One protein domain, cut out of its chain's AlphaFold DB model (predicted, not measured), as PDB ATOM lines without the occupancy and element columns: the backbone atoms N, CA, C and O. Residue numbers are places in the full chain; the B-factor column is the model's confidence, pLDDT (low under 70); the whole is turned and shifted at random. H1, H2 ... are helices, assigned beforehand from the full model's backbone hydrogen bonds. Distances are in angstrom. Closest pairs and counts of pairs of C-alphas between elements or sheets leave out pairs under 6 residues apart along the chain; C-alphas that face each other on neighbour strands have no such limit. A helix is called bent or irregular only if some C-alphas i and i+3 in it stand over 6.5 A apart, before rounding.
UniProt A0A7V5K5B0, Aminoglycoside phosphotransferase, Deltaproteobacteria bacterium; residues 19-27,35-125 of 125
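AT A GLANCE: This is residues 19 to 27 and 35 to 125 of the 125 residues of the protein "Aminoglycoside phosphotransferase" of Deltaproteobacteria bacterium (UniProt A0A7V5K5B0). The core is a long helical hairpin of H3 and H4. Short H1 crosses H3, H2 packs on H1, and H5 packs on the part of H4 from residue 98 to 105. The printed part has 100 residues with five named helices, in the order H1 to H5, and no named strand; the class is all helix. The whole is only just compact, close to loose, with a radius of gyration of the C-alphas of 15.2 A and spans of 44, 30 and 21 A.

HOW THE PARTS SIT: H1, residues 19 to 25, touches H3, residues 56 to 84, at residues 63 to 71 alone, about perpendicular at 73 degrees; their closest C-alphas, of Ala 22 and Ala 67, are 5.0 A apart. H2, residues 35 to 51, touches H1 with residues 37 to 44 alone, closest at the C-alphas of Leu 25 and Arg 37, 5.7 A. These two run opposite ways at a shallow tilt of 32 degrees, only just short of steep. H2 and H3 are close but not clearly touching, the closest C-alphas, of Leu 45 and Pro 56, being 7.1 A apart. H3 and H4, residues 88 to 107, touch as a hairpin, opposite ways at a shallow tilt of 29 degrees; their closest C-alphas, of Gly 82 and Ser 88, are 4.4 A apart. H5, residues 114 to 124, touches H4 at residues 98 to 105 alone, opposite ways at a steep tilt of 51 degrees, closest at the C-alphas of Gln 102 and Val 120, 6.5 A. H3 and H5 are apart. Each O i to N i+4 pair is within hydrogen-bond range in H1 and H5; the counts are 11 of 13 in H2, 23 of 25 in H3 and 11 of 16 in H4.

IN THESE COORDINATES: H1 begins at C-alpha 19, (12.728, -39.755, 28.686), and is 10.0 A long; H2 is 25.0 A, H3 40.6 A, H4 30.9 A and H5 15.3 A, ending at C-alpha 124, (-11.692, -40.178, 20.593). H3 has a kink of 33 degrees near residue 63 and H4 one of 28 degrees near residue 96. Both are irregular, but only just: C-alphas 61 and 64 are 6.9 A apart, C-alphas 92 and 95 6.8 A.

THE WHOLE: The two C-alphas farthest apart, of Pro 53 and Gly 86, are 45.3 A apart. Residues 28 to 34, in the link from H1 to H2, are not printed; C-alphas 27 and 35 are 14.8 A apart across this cut. Of the links that are printed whole, none is long. No printed residue is under 70 in pLDDT.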
ATOM      1  N   TYR A  19      13.008 -39.415  30.086       97.19
ATOM      2  CA  TYR A  19      12.728 -39.755  28.686       97.19
ATOM      3  C   TYR A  19      12.677 -41.265  28.427       97.19
ATOM      4  O   TYR A  19      11.747 -41.746  27.771       97.19
ATOM      5  N   ASP A  20      13.636 -42.018  28.963       95.12
ATOM      6  CA  ASP A  20      13.711 -43.464  28.739       95.12
ATOM      7  C   ASP A  20      12.562 -44.192  29.444       95.12
ATOM      8  O   ASP A  20      11.866 -45.000  28.826       95.12
ATOM      9  N   VAL A  21      12.278 -43.839  30.704       97.00
ATOM     10  CA  VAL A  21      11.145 -44.419  31.440       97.00
ATOM     11  C   VAL A  21       9.805 -44.002  30.828       97.00
ATOM     12  O   VAL A  21       8.923 -44.839  30.678       97.00
ATOM     13  N   ALA A  22       9.650 -42.762  30.359       97.62
ATOM     14  CA  ALA A  22       8.453 -42.345  29.632       97.62
ATOM     15  C   ALA A  22       8.283 -43.136  28.325       97.62
ATOM     16  O   ALA A  22       7.174 -43.540  27.990       97.62
ATOM     17  N   SER A  23       9.370 -43.399  27.595       95.06
ATOM     18  CA  SER A  23       9.334 -44.212  26.373       95.06
ATOM     19  C   SER A  23       8.887 -45.646  26.641       95.06
ATOM     20  O   SER A  23       8.132 -46.191  25.842       95.06
ATOM     21  N   LEU A  24       9.321 -46.223  27.764       95.38
ATOM     22  CA  LEU A  24       8.927 -47.561  28.199       95.38
ATOM     23  C   LEU A  24       7.462 -47.611  28.653       95.38
ATOM     24  O   LEU A  24       6.701 -48.473  28.224       95.38
ATOM     25  N   LEU A  25       7.054 -46.685  29.522       96.31
ATOM     26  CA  LEU A  25       5.733 -46.712  30.156       96.31
ATOM     27  C   LEU A  25       4.607 -46.294  29.213       96.31
ATOM     28  O   LEU A  25       3.477 -46.755  29.365       96.31
ATOM     29  N   MET A  26       4.907 -45.435  28.241       94.88
ATOM     30  CA  MET A  26       3.925 -44.931  27.281       94.88
ATOM     31  C   MET A  26       3.810 -45.803  26.028       94.88
ATOM     32  O   MET A  26       3.081 -45.420  25.109       94.88
ATOM     33  N   ASP A  27       4.503 -46.948  25.986       94.19
ATOM     34  CA  ASP A  27       4.533 -47.840  24.832       94.19
ATOM     35  C   ASP A  27       3.135 -48.444  24.539       94.19
ATOM     36  O   ASP A  27       2.599 -49.234  25.331       94.19
ATOM     37  N   ASP A  35      -1.687 -48.393  37.214       94.94
ATOM     38  CA  ASP A  35      -1.081 -48.819  38.478       94.94
ATOM     39  C   ASP A  35       0.293 -49.472  38.273       94.94
ATOM     40  O   ASP A  35       1.235 -49.172  39.006       94.94
ATOM     41  N   VAL A  36       0.439 -50.284  37.221       96.44
ATOM     42  CA  VAL A  36       1.725 -50.883  36.838       96.44
ATOM     43  C   VAL A  36       2.710 -49.806  36.386       96.44
ATOM     44  O   VAL A  36       3.863 -49.816  36.819       96.44
ATOM     45  N   ARG A  37       2.269 -48.838  35.571       96.06
ATOM     46  CA  ARG A  37       3.120 -47.706  35.163       96.06
ATOM     47  C   ARG A  37       3.577 -46.882  36.364       96.06
ATOM     48  O   ARG A  37       4.763 -46.591  36.478       96.06
ATOM     49  N   ASP A  38       2.658 -46.561  37.270       95.62
ATOM     50  CA  ASP A  38       2.952 -45.805  38.488       95.62
ATOM     51  C   ASP A  38       3.938 -46.571  39.389       95.62
ATOM     52  O   ASP A  38       4.834 -45.968  39.978       95.62
ATOM     53  N   SER A  39       3.809 -47.899  39.490       97.75
ATOM     54  CA  SER A  39       4.752 -48.743  40.234       97.75
ATOM     55  C   SER A  39       6.147 -48.724  39.609       97.75
ATOM     56  O   SER A  39       7.119 -48.462  40.308       97.75
ATOM     57  N   ILE A  40       6.259 -48.945  38.296       97.81
ATOM     58  CA  ILE A  40       7.554 -48.954  37.598       97.81
ATOM     59  C   ILE A  40       8.218 -47.573  37.645       97.81
ATOM     60  O   ILE A  40       9.429 -47.494  37.819       97.81
ATOM     61  N   LEU A  41       7.454 -46.482  37.528       98.00
ATOM     62  CA  LEU A  41       7.996 -45.125  37.642       98.00
ATOM     63  C   LEU A  41       8.620 -44.874  39.021       98.00
ATOM     64  O   LEU A  41       9.682 -44.258  39.107       98.00
ATOM     65  N   ARG A  42       7.979 -45.362  40.093       97.19
ATOM     66  CA  ARG A  42       8.519 -45.270  41.458       97.19
ATOM     67  C   ARG A  42       9.794 -46.091  41.611       97.19
ATOM     68  O   ARG A  42      10.780 -45.550  42.093       97.19
ATOM     69  N   GLU A  43       9.796 -47.344  41.156       97.69
ATOM     70  CA  GLU A  43      10.989 -48.202  41.200       97.69
ATOM     71  C   GLU A  43      12.151 -47.608  40.392       97.69
ATOM     72  O   GLU A  43      13.290 -47.580  40.853       97.69
ATOM     73  N   TYR A  44      11.860 -47.052  39.213       97.69
ATOM     74  CA  TYR A  44      12.849 -46.348  38.401       97.69
ATOM     75  C   TYR A  44      13.455 -45.160  39.153       97.69
ATOM     76  O   TYR A  44      14.673 -44.990  39.151       97.69
ATOM     77  N   LEU A  45      12.623 -44.347  39.811       97.69
ATOM     78  CA  LEU A  45      13.092 -43.204  40.587       97.69
ATOM     79  C   LEU A  45      13.942 -43.642  41.786       97.69
ATOM     80  O   LEU A  45      14.992 -43.052  42.012       97.69
ATOM     81  N   LEU A  46      13.539 -44.688  42.516       96.75
ATOM     82  CA  LEU A  46      14.331 -45.233  43.623       96.75
ATOM     83  C   LEU A  46      15.719 -45.673  43.151       96.75
ATOM     84  O   LEU A  46      16.713 -45.268  43.747       96.75
ATOM     85  N   GLY A  47      15.792 -46.410  42.040       96.56
ATOM     86  CA  GLY A  47      17.070 -46.797  41.446       96.56
ATOM     87  C   GLY A  47      17.889 -45.591  40.978       96.56
ATOM     88  O   GLY A  47      19.083 -45.518  41.242       96.56
ATOM     89  N   LEU A  48      17.264 -44.603  40.329       96.25
ATOM     90  CA  LEU A  48      17.949 -43.398  39.844       96.25
ATOM     91  C   LEU A  48      18.637 -42.615  40.974       96.25
ATOM     92  O   LEU A  48      19.736 -42.098  40.769       96.25
ATOM     93  N   LEU A  49      18.017 -42.552  42.155       96.19
ATOM     94  CA  LEU A  49      18.573 -41.864  43.325       96.19
ATOM     95  C   LEU A  49      19.861 -42.516  43.850       96.19
ATOM     96  O   LEU A  49      20.658 -41.836  44.494       96.19
ATOM     97  N   GLU A  50      20.108 -43.793  43.543       96.38
ATOM     98  CA  GLU A  50      21.376 -44.462  43.867       96.38
ATOM     99  C   GLU A  50      22.522 -44.039  42.932       96.38
ATOM    100  O   GLU A  50      23.692 -44.133  43.302       96.38
ATOM    101  N   TYR A  51      22.204 -43.544  41.730       93.44
ATOM    102  CA  TYR A  51      23.191 -43.195  40.700       93.44
ATOM    103  C   TYR A  51      23.436 -41.692  40.556       93.44
ATOM    104  O   TYR A  51      24.510 -41.293  40.099       93.44
ATOM    105  N   ALA A  52      22.458 -40.851  40.899       91.12
ATOM    106  CA  ALA A  52      22.561 -39.409  40.719       91.12
ATOM    107  C   ALA A  52      21.785 -38.621  41.790       91.12
ATOM    108  O   ALA A  52      20.681 -39.012  42.171       91.12
ATOM    109  N   PRO A  53      22.305 -37.457  42.229       92.31
ATOM    110  CA  PRO A  53      21.581 -36.554  43.115       92.31
ATOM    111  C   PRO A  53      20.481 -35.827  42.330       92.31
ATOM    112  O   PRO A  53      20.703 -34.773  41.735       92.31
ATOM    113  N   VAL A  54      19.286 -36.410  42.309       94.50
ATOM    114  CA  VAL A  54      18.094 -35.878  41.634       94.50
ATOM    115  C   VAL A  54      17.059 -35.503  42.694       94.50
ATOM    116  O   VAL A  54      16.917 -36.218  43.678       94.50
ATOM    117  N   SER A  55      16.319 -34.404  42.510       96.69
ATOM    118  CA  SER A  55      15.131 -34.132  43.336       96.69
ATOM    119  C   SER A  55      13.986 -35.045  42.880       96.69
ATOM    120  O   SER A  55      13.566 -34.938  41.720       96.69
ATOM    121  N   PRO A  56      13.466 -35.925  43.758       96.88
ATOM    122  CA  PRO A  56      12.308 -36.759  43.449       96.88
ATOM    123  C   PRO A  56      11.099 -35.938  43.000       96.88
ATOM    124  O   PRO A  56      10.414 -36.299  42.045       96.88
ATOM    125  N   GLU A  57      10.870 -34.803  43.653       97.12
ATOM    126  CA  GLU A  57       9.752 -33.903  43.392       97.12
ATOM    127  C   GLU A  57       9.868 -33.313  41.987       97.12
ATOM    128  O   GLU A  57       8.964 -33.486  41.174       97.12
ATOM    129  N   ALA A  58      11.020 -32.722  41.651       96.50
ATOM    130  CA  ALA A  58      11.256 -32.156  40.324       96.50
ATOM    131  C   ALA A  58      11.194 -33.226  39.219       96.50
ATOM    132  O   ALA A  58      10.716 -32.965  38.111       96.50
ATOM    133  N   PHE A  59      11.658 -34.448  39.506       97.75
ATOM    134  CA  PHE A  59      11.560 -35.562  38.569       97.75
ATOM    135  C   PHE A  59      10.096 -35.897  38.259       97.75
ATOM    136  O   PHE A  59       9.722 -35.963  37.081       97.75
ATOM    137  N   LEU A  60       9.282 -36.076  39.304       97.06
ATOM    138  CA  LEU A  60       7.868 -36.438  39.201       97.06
ATOM    139  C   LEU A  60       7.019 -35.307  38.615       97.06
ATOM    140  O   LEU A  60       6.114 -35.581  37.833       97.06
ATOM    141  N   GLU A  61       7.329 -34.048  38.923       96.06
ATOM    142  CA  GLU A  61       6.675 -32.880  38.321       96.06
ATOM    143  C   GLU A  61       6.974 -32.765  36.819       96.06
ATOM    144  O   GLU A  61       6.090 -32.427  36.028       96.06
ATOM    145  N   GLY A  62       8.205 -33.082  36.402       97.06
ATOM    146  CA  GLY A  62       8.615 -33.037  34.996       97.06
ATOM    147  C   GLY A  62       8.121 -34.220  34.157       97.06
ATOM    148  O   GLY A  62       7.913 -34.075  32.948       97.06
ATOM    149  N   TYR A  63       7.909 -35.387  34.774       98.25
ATOM    150  CA  TYR A  63       7.564 -36.624  34.068       98.25
ATOM    151  C   TYR A  63       6.336 -36.502  33.151       98.25
ATOM    152  O   TYR A  63       6.458 -36.870  31.979       98.25
ATOM    153  N   PRO A  64       5.186 -35.948  33.584       97.81
ATOM    154  CA  PRO A  64       3.999 -35.891  32.739       97.81
ATOM    155  C   PRO A  64       4.194 -35.106  31.439       97.81
ATOM    156  O   PRO A  64       3.666 -35.503  30.402       97.81
ATOM    157  N   LEU A  65       4.984 -34.026  31.460       97.19
ATOM    158  CA  LEU A  65       5.295 -33.253  30.253       97.19
ATOM    159  C   LEU A  65       6.201 -34.033  29.293       97.19
ATOM    160  O   LEU A  65       5.996 -33.997  28.078       97.19
ATOM    161  N   VAL A  66       7.179 -34.775  29.819       98.19
ATOM    162  CA  VAL A  66       8.043 -35.640  29.001       98.19
ATOM    163  C   VAL A  66       7.241 -36.805  28.416       98.19
ATOM    164  O   VAL A  66       7.379 -37.100  27.229       98.19
ATOM    165  N   ALA A  67       6.347 -37.412  29.200       97.94
ATOM    166  CA  ALA A  67       5.431 -38.455  28.747       97.94
ATOM    167  C   ALA A  67       4.475 -37.953  27.655       97.94
ATOM    168  O   ALA A  67       4.299 -38.629  26.639       97.94
ATOM    169  N   LEU A  68       3.926 -36.741  27.813       97.56
ATOM    170  CA  LEU A  68       3.106 -36.070  26.802       97.56
ATOM    171  C   LEU A  68       3.879 -35.905  25.490       97.56
ATOM    172  O   LEU A  68       3.426 -36.355  24.437       97.56
ATOM    173  N   HIS A  69       5.069 -35.304  25.553       96.75
ATOM    174  CA  HIS A  69       5.913 -35.099  24.379       96.75
ATOM    175  C   HIS A  69       6.271 -36.429  23.706       96.75
ATOM    176  O   HIS A  69       6.135 -36.567  22.488       96.75
ATOM    177  N   ARG A  70       6.670 -37.440  24.483       97.50
ATOM    178  CA  ARG A  70       7.029 -38.753  23.946       97.50
ATOM    179  C   ARG A  70       5.850 -39.432  23.260       97.50
ATOM    180  O   ARG A  70       6.025 -40.008  22.188       97.50
ATOM    181  N   ASN A  71       4.655 -39.334  23.834       97.25
ATOM    182  CA  ASN A  71       3.449 -39.904  23.248       97.25
ATOM    183  C   ASN A  71       3.069 -39.213  21.921       97.25
ATOM    184  O   ASN A  71       2.769 -39.894  20.940       97.25
ATOM    185  N   LEU A  72       3.214 -37.886  21.829       97.38
ATOM    186  CA  LEU A  72       3.055 -37.153  20.566       97.38
ATOM    187  C   LEU A  72       4.064 -37.607  19.498       97.38
ATOM    188  O   LEU A  72       3.693 -37.777  18.337       97.38
ATOM    189  N   GLN A  73       5.321 -37.873  19.878       97.06
ATOM    190  CA  GLN A  73       6.321 -38.437  18.961       97.06
ATOM    191  C   GLN A  73       5.909 -39.827  18.445       97.06
ATOM    192  O   GLN A  73       6.106 -40.121  17.267       97.06
ATOM    193  N   ILE A  74       5.320 -40.672  19.300       96.81
ATOM    194  CA  ILE A  74       4.791 -41.992  18.908       96.81
ATOM    195  C   ILE A  74       3.661 -41.834  17.885       96.81
ATOM    196  O   ILE A  74       3.707 -42.456  16.822       96.81
ATOM    197  N   LEU A  75       2.681 -40.970  18.170       97.12
ATOM    198  CA  LEU A  75       1.560 -40.697  17.267       97.12
ATOM    199  C   LEU A  75       2.042 -40.188  15.905       97.12
ATOM    200  O   LEU A  75       1.624 -40.711  14.869       97.12
ATOM    201  N   ALA A  76       2.970 -39.228  15.898       97.25
ATOM    202  CA  ALA A  76       3.569 -38.704  14.675       97.25
ATOM    203  C   ALA A  76       4.305 -39.799  13.883       97.25
ATOM    204  O   ALA A  76       4.117 -39.923  12.671       97.25
ATOM    205  N   ALA A  77       5.097 -40.636  14.562       97.56
ATOM    206  CA  ALA A  77       5.816 -41.738  13.931       97.56
ATOM    207  C   ALA A  77       4.857 -42.760  13.304       97.56
ATOM    208  O   ALA A  77       5.050 -43.154  12.155       97.56
ATOM    209  N   PHE A  78       3.800 -43.164  14.010       97.44
ATOM    210  CA  PHE A  78       2.823 -44.122  13.489       97.44
ATOM    211  C   PHE A  78       2.006 -43.561  12.331       97.44
ATOM    212  O   PHE A  78       1.805 -44.267  11.341       97.44
ATOM    213  N   ALA A  79       1.587 -42.297  12.411       96.62
ATOM    214  CA  ALA A  79       0.909 -41.625  11.310       96.62
ATOM    215  C   ALA A  79       1.809 -41.563  10.067       96.62
ATOM    216  O   ALA A  79       1.380 -41.957   8.984       96.62
ATOM    217  N   PHE A  80       3.076 -41.164  10.220       98.19
ATOM    218  CA  PHE A  80       4.038 -41.113   9.118       98.19
ATOM    219  C   PHE A  80       4.323 -42.500   8.525       98.19
ATOM    220  O   PHE A  80       4.264 -42.695   7.308       98.19
ATOM    221  N   LEU A  81       4.599 -43.498   9.368       98.25
ATOM    222  CA  LEU A  81       4.868 -44.864   8.917       98.25
ATOM    223  C   LEU A  81       3.654 -45.466   8.203       98.25
ATOM    224  O   LEU A  81       3.803 -46.075   7.143       98.25
ATOM    225  N   GLY A  82       2.460 -45.267   8.754       97.75
ATOM    226  CA  GLY A  82       1.221 -45.809   8.216       97.75
ATOM    227  C   GLY A  82       0.745 -45.110   6.947       97.75
ATOM    228  O   GLY A  82       0.461 -45.782   5.957       97.75
ATOM    229  N   LYS A  83       0.660 -43.775   6.956       96.38
ATOM    230  CA  LYS A  83       0.093 -42.982   5.851       96.38
ATOM    231  C   LYS A  83       1.116 -42.634   4.775       96.38
ATOM    232  O   LYS A  83       0.780 -42.693   3.600       96.38
ATOM    233  N   THR A  84       2.349 -42.298   5.150       97.00
ATOM    234  CA  THR A  84       3.372 -41.838   4.193       97.00
ATOM    235  C   THR A  84       4.258 -42.975   3.695       97.00
ATOM    236  O   THR A  84       4.624 -43.001   2.525       97.00
ATOM    237  N   ARG A  85       4.612 -43.937   4.558       97.62
ATOM    238  CA  ARG A  85       5.476 -45.078   4.187       97.62
ATOM    239  C   ARG A  85       4.704 -46.357   3.848       97.62
ATOM    240  O   ARG A  85       5.334 -47.384   3.613       97.62
ATOM    241  N   GLY A  86       3.370 -46.315   3.849       96.81
ATOM    242  CA  GLY A  86       2.507 -47.444   3.485       96.81
ATOM    243  C   GLY A  86       2.528 -48.622   4.468       96.81
ATOM    244  O   GLY A  86       1.988 -49.683   4.164       96.81
ATOM    245  N   LYS A  87       3.128 -48.471   5.657       97.25
ATOM    246  CA  LYS A  87       3.189 -49.523   6.681       97.25
ATOM    247  C   LYS A  87       1.927 -49.491   7.545       97.25
ATOM    248  O   LYS A  87       1.975 -49.139   8.724       97.25
ATOM    249  N   SER A  88       0.791 -49.848   6.951       95.88
ATOM    250  CA  SER A  88      -0.544 -49.758   7.569       95.88
ATOM    251  C   SER A  88      -0.655 -50.445   8.935       95.88
ATOM    252  O   SER A  88      -1.424 -49.984   9.775       95.88
ATOM    253  N   PHE A  89       0.162 -51.473   9.202       96.50
ATOM    254  CA  PHE A  89       0.264 -52.128  10.510       96.50
ATOM    255  C   PHE A  89       0.443 -51.142  11.673       96.50
ATOM    256  O   PHE A  89      -0.131 -51.370  12.730       96.50
ATOM    257  N   PHE A  90       1.180 -50.038  11.504       96.50
ATOM    258  CA  PHE A  90       1.400 -49.081  12.596       96.50
ATOM    259  C   PHE A  90       0.133 -48.317  13.004       96.50
ATOM    260  O   PHE A  90       0.021 -47.888  14.150       96.50
ATOM    261  N   LEU A  91      -0.847 -48.187  12.103       96.12
ATOM    262  CA  LEU A  91      -2.082 -47.448  12.378       96.12
ATOM    263  C   LEU A  91      -2.907 -48.094  13.499       96.12
ATOM    264  O   LEU A  91      -3.621 -47.389  14.204       96.12
ATOM    265  N   ARG A  92      -2.771 -49.411  13.716       95.62
ATOM    266  CA  ARG A  92      -3.506 -50.129  14.772       95.62
ATOM    267  C   ARG A  92      -3.124 -49.698  16.191       95.62
ATOM    268  O   ARG A  92      -3.876 -49.973  17.115       95.62
ATOM    269  N   TRP A  93      -1.959 -49.072  16.364       96.69
ATOM    270  CA  TRP A  93      -1.435 -48.653  17.669       96.69
ATOM    271  C   TRP A  93      -1.779 -47.199  18.006       96.69
ATOM    272  O   TRP A  93      -1.602 -46.769  19.144       96.69
ATOM    273  N   ILE A  94      -2.310 -46.445  17.036       95.81
ATOM    274  CA  ILE A  94      -2.763 -45.063  17.234       95.81
ATOM    275  C   ILE A  94      -3.843 -44.967  18.325       95.81
ATOM    276  O   ILE A  94      -3.688 -44.106  19.186       95.81
ATOM    277  N   PRO A  95      -4.877 -45.836  18.382       94.38
ATOM    278  CA  PRO A  95      -5.887 -45.758  19.440       94.38
ATOM    279  C   PRO A  95      -5.307 -45.890  20.855       94.38
ATOM    280  O   PRO A  95      -5.679 -45.128  21.743       94.38
ATOM    281  N   GLY A  96      -4.351 -46.805  21.062       93.81
ATOM    282  CA  GLY A  96      -3.680 -46.972  22.357       93.81
ATOM    283  C   GLY A  96      -2.864 -45.739  22.747       93.81
ATOM    284  O   GLY A  96      -2.964 -45.250  23.871       93.81
ATOM    285  N   ALA A  97      -2.117 -45.172  21.794       95.81
ATOM    286  CA  ALA A  97      -1.373 -43.938  22.028       95.81
ATOM    287  C   ALA A  97      -2.303 -42.735  22.299       95.81
ATOM    288  O   ALA A  97      -2.034 -41.974  23.225       95.81
ATOM    289  N   LEU A  98      -3.425 -42.603  21.578       96.00
ATOM    290  CA  LEU A  98      -4.438 -41.565  21.824       96.00
ATOM    291  C   LEU A  98      -5.089 -41.703  23.204       96.00
ATOM    292  O   LEU A  98      -5.299 -40.696  23.876       96.00
ATOM    293  N   SER A  99      -5.366 -42.928  23.655       93.44
ATOM    294  CA  SER A  99      -5.906 -43.172  24.997       93.44
ATOM    295  C   SER A  99      -4.947 -42.678  26.085       93.44
ATOM    296  O   SER A  99      -5.356 -41.940  26.982       93.44
ATOM    297  N   HIS A 100      -3.655 -42.986  25.953       94.12
ATOM    298  CA  HIS A 100      -2.624 -42.467  26.850       94.12
ATOM    299  C   HIS A 100      -2.532 -40.929  26.819       94.12
ATOM    300  O   HIS A 100      -2.410 -40.291  27.866       94.12
ATOM    301  N   LEU A 101      -2.611 -40.320  25.630       95.44
ATOM    302  CA  LEU A 101      -2.615 -38.865  25.472       95.44
ATOM    303  C   LEU A 101      -3.825 -38.223  26.166       95.44
ATOM    304  O   LEU A 101      -3.682 -37.228  26.876       95.44
ATOM    305  N   GLN A 102      -5.009 -38.810  25.996       95.38
ATOM    306  CA  GLN A 102      -6.235 -38.346  26.633       95.38
ATOM    307  C   GLN A 102      -6.152 -38.452  28.163       95.38
ATOM    308  O   GLN A 102      -6.566 -37.522  28.857       95.38
ATOM    309  N   GLU A 103      -5.596 -39.545  28.694       94.50
ATOM    310  CA  GLU A 103      -5.370 -39.726  30.133       94.50
ATOM    311  C   GLU A 103      -4.464 -38.624  30.700       94.50
ATOM    312  O   GLU A 103      -4.832 -37.980  31.686       94.50
ATOM    313  N   LEU A 104      -3.332 -38.346  30.043       95.62
ATOM    314  CA  LEU A 104      -2.409 -37.278  30.445       95.62
ATOM    315  C   LEU A 104      -3.090 -35.906  30.441       95.62
ATOM    316  O   LEU A 104      -3.007 -35.163  31.416       95.62
ATOM    317  N   LEU A 105      -3.815 -35.565  29.374       96.69
ATOM    318  CA  LEU A 105      -4.507 -34.279  29.299       96.69
ATOM    319  C   LEU A 105      -5.568 -34.143  30.399       96.69
ATOM    320  O   LEU A 105      -5.680 -33.075  31.004       96.69
ATOM    321  N   ARG A 106      -6.336 -35.202  30.689       94.94
ATOM    322  CA  ARG A 106      -7.344 -35.196  31.763       94.94
ATOM    323  C   ARG A 106      -6.718 -35.062  33.150       94.94
ATOM    324  O   ARG A 106      -7.263 -34.336  33.973       94.94
ATOM    325  N   ALA A 107      -5.587 -35.723  33.393       95.19
ATOM    326  CA  ALA A 107      -4.866 -35.643  34.664       95.19
ATOM    327  C   ALA A 107      -4.227 -34.263  34.908       95.19
ATOM    328  O   ALA A 107      -3.989 -33.895  36.056       95.19
ATOM    329  N   HIS A 108      -3.986 -33.491  33.845       96.31
ATOM    330  CA  HIS A 108      -3.332 -32.184  33.912       96.31
ATOM    331  C   HIS A 108      -4.194 -31.073  33.286       96.31
ATOM    332  O   HIS A 108      -3.810 -30.502  32.259       96.31
ATOM    333  N   PRO A 109      -5.369 -30.733  33.859       95.44
ATOM    334  CA  PRO A 109      -6.274 -29.716  33.308       95.44
ATOM    335  C   PRO A 109      -5.649 -28.313  33.230       95.44
ATOM    336  O   PRO A 109      -6.053 -27.512  32.392       95.44
ATOM    337  N   GLN A 110      -4.633 -28.031  34.046       94.94
ATOM    338  CA  GLN A 110      -3.933 -26.747  34.103       94.94
ATOM    339  C   GLN A 110      -3.082 -26.430  32.862       94.94
ATOM    340  O   GLN A 110      -2.674 -25.284  32.688       94.94
ATOM    341  N   TRP A 111      -2.772 -27.410  32.004       96.00
ATOM    342  CA  TRP A 111      -1.965 -27.149  30.809       96.00
ATOM    343  C   TRP A 111      -2.745 -26.342  29.758       96.00
ATOM    344  O   TRP A 111      -3.798 -26.815  29.307       96.00
ATOM    345  N   PRO A 112      -2.215 -25.189  29.295       94.25
ATOM    346  CA  PRO A 112      -2.895 -24.283  28.369       94.25
ATOM    347  C   PRO A 112      -2.788 -24.777  26.917       94.25
ATOM    348  O   PRO A 112      -2.148 -24.164  26.069       94.25
ATOM    349  N   CYS A 113      -3.404 -25.922  26.626       94.44
ATOM    350  CA  CYS A 113      -3.342 -26.589  25.323       94.44
ATOM    351  C   CYS A 113      -4.742 -26.884  24.741       94.44
ATOM    352  O   CYS A 113      -5.042 -28.039  24.438       94.44
ATOM    353  N   PRO A 114      -5.615 -25.868  24.580       94.38
ATOM    354  CA  PRO A 114      -7.006 -26.070  24.161       94.38
ATOM    355  C   PRO A 114      -7.112 -26.797  22.816       94.38
ATOM    356  O   PRO A 114      -7.791 -27.811  22.734       94.38
ATOM    357  N   LEU A 115      -6.322 -26.387  21.815       95.94
ATOM    358  CA  LEU A 115      -6.310 -27.040  20.502       95.94
ATOM    359  C   LEU A 115      -6.002 -28.540  20.600       95.94
ATOM    360  O   LEU A 115      -6.681 -29.353  19.982       95.94
ATOM    361  N   LEU A 116      -4.994 -28.915  21.394       95.44
ATOM    362  CA  LEU A 116      -4.626 -30.319  21.560       95.44
ATOM    363  C   LEU A 116      -5.757 -31.113  22.226       95.44
ATOM    364  O   LEU A 116      -6.020 -32.245  21.829       95.44
ATOM    365  N   ARG A 117      -6.436 -30.527  23.218       95.12
ATOM    366  CA  ARG A 117      -7.580 -31.163  23.883       95.12
ATOM    367  C   ARG A 117      -8.739 -31.372  22.924       95.12
ATOM    368  O   ARG A 117      -9.275 -32.474  22.894       95.12
ATOM    369  N   ASP A 118      -9.076 -30.355  22.140       95.12
ATOM    370  CA  ASP A 118     -10.179 -30.411  21.182       95.12
ATOM    371  C   ASP A 118      -9.897 -31.463  20.105       95.12
ATOM    372  O   ASP A 118     -10.728 -32.334  19.859       95.12
ATOM    373  N   THR A 119      -8.678 -31.473  19.553       95.25
ATOM    374  CA  THR A 119      -8.251 -32.492  18.581       95.25
ATOM    375  C   THR A 119      -8.316 -33.903  19.168       95.25
ATOM    376  O   THR A 119      -8.791 -34.826  18.514       95.25
ATOM    377  N   VAL A 120      -7.856 -34.109  20.407       94.44
ATOM    378  CA  VAL A 120      -7.923 -35.433  21.049       94.44
ATOM    379  C   VAL A 120      -9.367 -35.832  21.355       94.44
ATOM    380  O   VAL A 120      -9.705 -37.003  21.223       94.44
ATOM    381  N   ALA A 121     -10.228 -34.891  21.747       91.94
ATOM    382  CA  ALA A 121     -11.641 -35.159  21.985       91.94
ATOM    383  C   ALA A 121     -12.360 -35.597  20.700       91.94
ATOM    384  O   ALA A 121     -13.081 -36.587  20.738       91.94
ATOM    385  N   GLU A 122     -12.101 -34.921  19.576       94.06
ATOM    386  CA  GLU A 122     -12.632 -35.277  18.253       94.06
ATOM    387  C   GLU A 122     -12.130 -36.648  17.773       94.06
ATOM    388  O   GLU A 122     -12.894 -37.452  17.252       94.06
ATOM    389  N   LEU A 123     -10.848 -36.963  17.979       90.88
ATOM    390  CA  LEU A 123     -10.279 -38.251  17.562       90.88
ATOM    391  C   LEU A 123     -10.702 -39.433  18.449       90.88
ATOM    392  O   LEU A 123     -10.490 -40.585  18.066       90.88
ATOM    393  N   CYS A 124     -11.235 -39.164  19.643       84.88
ATOM    394  CA  CYS A 124     -11.692 -40.178  20.593       84.88
ATOM    395  C   CYS A 124     -13.223 -40.324  20.662       84.88
ATOM    396  O   CYS A 124     -13.683 -41.176  21.427       84.88
ATOM    397  N   SER A 125     -13.991 -39.502  19.936       78.56
ATOM    398  CA  SER A 125     -15.451 -39.629  19.799       78.56
ATOM    399  C   SER A 125     -15.833 -40.675  18.761       78.56
ATOM    400  O   SER A 125     -16.766 -41.455  19.043       78.56
TER     401      SER A 125